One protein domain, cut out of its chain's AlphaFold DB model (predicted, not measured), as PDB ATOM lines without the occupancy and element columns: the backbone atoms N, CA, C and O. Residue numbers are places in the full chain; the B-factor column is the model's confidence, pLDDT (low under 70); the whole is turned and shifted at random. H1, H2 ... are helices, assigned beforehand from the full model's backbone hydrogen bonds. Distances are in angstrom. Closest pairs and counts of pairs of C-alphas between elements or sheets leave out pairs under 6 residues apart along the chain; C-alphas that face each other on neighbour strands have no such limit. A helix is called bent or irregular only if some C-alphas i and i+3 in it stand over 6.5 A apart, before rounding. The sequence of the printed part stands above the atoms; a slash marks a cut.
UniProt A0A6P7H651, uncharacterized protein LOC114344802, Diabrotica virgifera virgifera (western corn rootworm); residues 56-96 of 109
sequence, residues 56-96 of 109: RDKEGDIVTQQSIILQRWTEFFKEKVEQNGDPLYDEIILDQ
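This is residues 56 to 96 of the 109 residues of the protein "uncharacterized protein LOC114344802" of Diabrotica virgifera virgifera (western corn rootworm) (UniProt A0A6P7H651). A long helix, H1, and a short helix, H2, make an open V, with H2 folding back after a tight link and its residues 90 to 96 sticking out. At the other end of H1, residues 56 to 65, without a named element, curl back toward it. The printed part has 41 residues, with H1 then H2, no named strand, and the class all helix. It is loose, with a radius of gyration of the C-alphas of 12.3 A, and flat, spanning 31 by 24 by 7 A.

H1, residues 66 to 84, and H2, residues 89 to 96, are close but not clearly touching; their closest C-alphas, of Val 81 and Tyr 89, are 7.8 A apart. They run opposite ways at a steep tilt of 39 degrees. Every O i to N i+4 pair of H1 is within hydrogen-bond range; in H2 0 of 4 are, and 0 of 5 O i to N i+3 pairs.

H1 measures 27.2 A from C-alpha 66 at (-5.402, 17.042, -37.694) to C-alpha 84. H2 measures 12.6 A, ending at C-alpha 96 at (10.645, 25.266, -46.983). H2 is neither bent nor irregular, but only just: C-alphas 90 and 93 are 6.1 A apart.

The C-alphas farthest apart, of Asp 61 and Asp 95, are 33.2 A apart. The printed part has no cut. In this model, residues 85 to 96 have pLDDT under 70.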
ATOM      1  N   ARG A  56     -14.144  24.440 -37.339       90.44
ATOM      2  CA  ARG A  56     -15.222  24.391 -38.331       90.44
ATOM      3  C   ARG A  56     -14.624  24.474 -39.729       90.44
ATOM      4  O   ARG A  56     -13.692  25.261 -39.939       90.44
ATOM      5  N   ASP A  57     -15.129  23.674 -40.652       87.56
ATOM      6  CA  ASP A  57     -14.842  23.852 -42.075       87.56
ATOM      7  C   ASP A  57     -15.622  25.049 -42.656       87.56
ATOM      8  O   ASP A  57     -16.064  25.934 -41.911       87.56
ATOM      9  N   LYS A  58     -15.681  25.171 -43.986       86.00
ATOM     10  CA  LYS A  58     -16.357  26.297 -44.648       86.00
ATOM     11  C   LYS A  58     -17.875  26.111 -44.647       86.00
ATOM     12  O   LYS A  58     -18.613  27.091 -44.611       86.00
ATOM     13  N   GLU A  59     -18.309  24.863 -44.632       87.31
ATOM     14  CA  GLU A  59     -19.685  24.390 -44.627       87.31
ATOM     15  C   GLU A  59     -20.306  24.478 -43.220       87.31
ATOM     16  O   GLU A  59     -21.526  24.549 -43.071       87.31
ATOM     17  N   GLY A  60     -19.462  24.586 -42.191       86.81
ATOM     18  CA  GLY A  60     -19.839  24.755 -40.791       86.81
ATOM     19  C   GLY A  60     -19.763  23.470 -39.964       86.81
ATOM     20  O   GLY A  60     -20.080  23.518 -38.769       86.81
ATOM     21  N   ASP A  61     -19.311  22.362 -40.550       91.31
ATOM     22  CA  ASP A  61     -19.161  21.069 -39.895       91.31
ATOM     23  C   ASP A  61     -17.909  21.025 -39.010       91.31
ATOM     24  O   ASP A  61     -16.909  21.720 -39.215       91.31
ATOM     25  N   ILE A  62     -17.976  20.217 -37.947       90.75
ATOM     26  CA  ILE A  62     -16.890  20.096 -36.969       90.75
ATOM     27  C   ILE A  62     -15.875  19.069 -37.460       90.75
ATOM     28  O   ILE A  62     -16.111  17.862 -37.435       90.75
ATOM     29  N   VAL A  63     -14.686  19.559 -37.789       90.00
ATOM     30  CA  VAL A  63     -13.532  18.754 -38.164       90.00
ATOM     31  C   VAL A  63     -12.653  18.508 -36.945       90.00
ATOM     32  O   VAL A  63     -12.251  19.440 -36.248       90.00
ATOM     33  N   THR A  64     -12.301  17.246 -36.709       89.56
ATOM     34  CA  THR A  64     -11.382  16.823 -35.632       89.56
ATOM     35  C   THR A  64     -10.075  16.222 -36.154       89.56
ATOM     36  O   THR A  64      -9.119  16.048 -35.396       89.56
ATOM     37  N   GLN A  65      -9.998  15.918 -37.453       89.25
ATOM     38  CA  GLN A  65      -8.813  15.330 -38.069       89.25
ATOM     39  C   GLN A  65      -7.710  16.380 -38.243       89.25
ATOM     40  O   GLN A  65      -7.911  17.411 -38.879       89.25
ATOM     41  N   GLN A  66      -6.516  16.090 -37.722       87.56
ATOM     42  CA  GLN A  66      -5.402  17.042 -37.694       87.56
ATOM     43  C   GLN A  66      -4.980  17.541 -39.085       87.56
ATOM     44  O   GLN A  66      -4.712  18.729 -39.234       87.56
ATOM     45  N   SER A  67      -4.935  16.666 -40.095       89.25
ATOM     46  CA  SER A  67      -4.579  17.056 -41.469       89.25
ATOM     47  C   SER A  67      -5.563  18.074 -42.043       89.25
ATOM     48  O   SER A  67      -5.145  19.087 -42.595       89.25
ATOM     49  N   ILE A  68      -6.860  17.843 -41.838       88.25
ATOM     50  CA  ILE A  68      -7.924  18.724 -42.320       88.25
ATOM     51  C   ILE A  68      -7.913  20.048 -41.544       88.25
ATOM     52  O   ILE A  68      -8.056  21.108 -42.142       88.25
ATOM     53  N   ILE A  69      -7.656  20.017 -40.229       90.38
ATOM     54  CA  ILE A  69      -7.491  21.238 -39.423       90.38
ATOM     55  C   ILE A  69      -6.346  22.096 -39.975       90.38
ATOM     56  O   ILE A  69      -6.518  23.297 -40.161       90.38
ATOM     57  N   LEU A  70      -5.181  21.496 -40.246       90.38
ATOM     58  CA  LEU A  70      -4.030  22.217 -40.796       90.38
ATOM     59  C   LEU A  70      -4.327  22.793 -42.182       90.38
ATOM     60  O   LEU A  70      -4.039  23.962 -42.420       90.38
ATOM     61  N   GLN A  71      -4.964  22.015 -43.056       90.81
ATOM     62  CA  GLN A  71      -5.393  22.489 -44.369       90.81
ATOM     63  C   GLN A  71      -6.357  23.679 -44.249       90.81
ATOM     64  O   GLN A  71      -6.164  24.702 -44.903       90.81
ATOM     65  N   ARG A  72      -7.348  23.595 -43.352       92.00
ATOM     66  CA  ARG A  72      -8.301  24.681 -43.100       92.00
ATOM     67  C   ARG A  72      -7.609  25.958 -42.620       92.00
ATOM     68  O   ARG A  72      -8.022  27.047 -43.022       92.00
ATOM     69  N   TRP A  73      -6.571  25.835 -41.787       90.44
ATOM     70  CA  TRP A  73      -5.730  26.963 -41.377       90.44
ATOM     71  C   TRP A  73      -4.990  27.579 -42.563       90.44
ATOM     72  O   TRP A  73      -5.011  28.798 -42.713       90.44
ATOM     73  N   THR A  74      -4.381  26.757 -43.420       90.75
ATOM     74  CA  THR A  74      -3.712  27.231 -44.638       90.75
ATOM     75  C   THR A  74      -4.677  28.005 -45.533       90.75
ATOM     76  O   THR A  74      -4.357  29.107 -45.964       90.75
ATOM     77  N   GLU A  75      -5.872  27.467 -45.774       90.38
ATOM     78  CA  GLU A  75      -6.904  28.124 -46.583       90.38
ATOM     79  C   GLU A  75      -7.379  29.438 -45.957       90.38
ATOM     80  O   GLU A  75      -7.452  30.450 -46.644       90.38
ATOM     81  N   PHE A  76      -7.645  29.450 -44.646       89.62
ATOM     82  CA  PHE A  76      -8.074  30.653 -43.929       89.62
ATOM     83  C   PHE A  76      -7.059  31.793 -44.051       89.62
ATOM     84  O   PHE A  76      -7.436  32.936 -44.299       89.62
ATOM     85  N   PHE A  77      -5.771  31.492 -43.860       87.62
ATOM     86  CA  PHE A  77      -4.733  32.511 -43.949       87.62
ATOM     87  C   PHE A  77      -4.525  32.992 -45.383       87.62
ATOM     88  O   PHE A  77      -4.400  34.196 -45.570       87.62
ATOM     89  N   LYS A  78      -4.580  32.103 -46.382       87.62
ATOM     90  CA  LYS A  78      -4.544  32.501 -47.800       87.62
ATOM     91  C   LYS A  78      -5.664  33.485 -48.139       87.62
ATOM     92  O   LYS A  78      -5.382  34.602 -48.557       87.62
ATOM     93  N   GLU A  79      -6.912  33.129 -47.832       88.12
ATOM     94  CA  GLU A  79      -8.078  33.999 -48.060       88.12
ATOM     95  C   GLU A  79      -7.927  35.352 -47.352       88.12
ATOM     96  O   GLU A  79      -8.248  36.405 -47.904       88.12
ATOM     97  N   LYS A  80      -7.427  35.343 -46.110       85.81
ATOM     98  CA  LYS A  80      -7.266  36.564 -45.318       85.81
ATOM     99  C   LYS A  80      -6.205  37.503 -45.890       85.81
ATOM    100  O   LYS A  80      -6.319  38.716 -45.728       85.81
ATOM    101  N   VAL A  81      -5.178  36.953 -46.518       83.56
ATOM    102  CA  VAL A  81      -4.056  37.701 -47.095       83.56
ATOM    103  C   VAL A  81      -4.426  38.270 -48.445       83.56
ATOM    104  O   VAL A  81      -4.198  39.453 -48.674       83.56
ATOM    105  N   GLU A  82      -5.061  37.463 -49.293       80.19
ATOM    106  CA  GLU A  82      -5.603  37.904 -50.578       80.19
ATOM    107  C   GLU A  82      -6.547  39.105 -50.385       80.19
ATOM    108  O   GLU A  82      -6.484  40.076 -51.134       80.19
ATOM    109  N   GLN A  83      -7.352  39.104 -49.314       76.88
ATOM    110  CA  GLN A  83      -8.206  40.240 -48.932       76.88
ATOM    111  C   GLN A  83      -7.434  41.498 -48.506       76.88
ATOM    112  O   GLN A  83      -7.950  42.604 -48.655       76.88
ATOM    113  N   ASN A  84      -6.233  41.346 -47.949       76.75
ATOM    114  CA  ASN A  84      -5.412  42.455 -47.460       76.75
ATOM    115  C   ASN A  84      -4.403  42.963 -48.507       76.75
ATOM    116  O   ASN A  84      -3.731  43.959 -48.247       76.75
ATOM    117  N   GLY A  85      -4.309  42.320 -49.679       66.56
ATOM    118  CA  GLY A  85      -3.469  42.762 -50.797       66.56
ATOM    119  C   GLY A  85      -1.960  42.724 -50.529       66.56
ATOM    120  O   GLY A  85      -1.228  43.482 -51.160       66.56
ATOM    121  N   ASP A  86      -1.496  41.888 -49.595       64.88
ATOM    122  CA  ASP A  86      -0.079  41.792 -49.221       64.88
ATOM    123  C   ASP A  86       0.637  40.699 -50.057       64.88
ATOM    124  O   ASP A  86       0.296  39.520 -49.910       64.88
ATOM    125  N   PRO A  87       1.604  41.036 -50.940       61.78
ATOM    126  CA  PRO A  87       2.233  40.085 -51.871       61.78
ATOM    127  C   PRO A  87       3.199  39.077 -51.226       61.78
ATOM    128  O   PRO A  87       3.734  38.216 -51.918       61.78
ATOM    129  N   LEU A  88       3.464  39.175 -49.920       58.81
ATOM    130  CA  LEU A  88       4.574  38.468 -49.263       58.81
ATOM    131  C   LEU A  88       4.378  36.939 -49.115       58.81
ATOM    132  O   LEU A  88       5.281  36.238 -48.663       58.81
ATOM    133  N   TYR A  89       3.211  36.388 -49.460       59.19
ATOM    134  CA  TYR A  89       2.900  34.970 -49.211       59.19
ATOM    135  C   TYR A  89       3.501  33.990 -50.222       59.19
ATOM    136  O   TYR A  89       3.791  32.852 -49.843       59.19
ATOM    137  N   ASP A  90       3.730  34.415 -51.465       58.59
ATOM    138  CA  ASP A  90       4.306  33.540 -52.494       58.59
ATOM    139  C   ASP A  90       5.799  33.252 -52.241       58.59
ATOM    140  O   ASP A  90       6.289  32.176 -52.584       58.59
ATOM    141  N   GLU A  91       6.514  34.149 -51.552       56.44
ATOM    142  CA  GLU A  91       7.935  33.970 -51.217       56.44
ATOM    143  C   GLU A  91       8.163  33.010 -50.031       56.44
ATOM    144  O   GLU A  91       9.154  32.282 -50.006       56.44
ATOM    145  N   ILE A  92       7.236  32.930 -49.068       57.78
ATOM    146  CA  ILE A  92       7.429  32.159 -47.822       57.78
ATOM    147  C   ILE A  92       7.323  30.635 -48.043       57.78
ATOM    148  O   ILE A  92       7.911  29.858 -47.288       57.78
ATOM    149  N   ILE A  93       6.590  30.172 -49.064       56.31
ATOM    150  CA  ILE A  93       6.394  28.728 -49.312       56.31
ATOM    151  C   ILE A  93       7.564  28.093 -50.088       56.31
ATOM    152  O   ILE A  93       7.798  26.892 -49.941       56.31
ATOM    153  N   LEU A  94       8.345  28.873 -50.842       45.97
ATOM    154  CA  LEU A  94       9.488  28.363 -51.615       45.97
ATOM    155  C   LEU A  94      10.723  28.035 -50.753       45.97
ATOM    156  O   LEU A  94      11.509  27.170 -51.130       45.97
ATOM    157  N   ASP A  95      10.866  28.650 -49.576       48.38
ATOM    158  CA  ASP A  95      12.034  28.461 -48.697       48.38
ATOM    159  C   ASP A  95      11.948  27.193 -47.816       48.38
ATOM    160  O   ASP A  95      12.922  26.781 -47.195       48.38
ATOM    161  N   GLN A  96      10.793  26.511 -47.763       53.72
ATOM    162  CA  GLN A  96      10.645  25.266 -46.983       53.72
ATOM    163  C   GLN A  96      10.935  23.978 -47.766       53.72
ATOM    164  O   GLN A  96      10.868  22.889 -47.188       53.72
TER     165      GLN A  96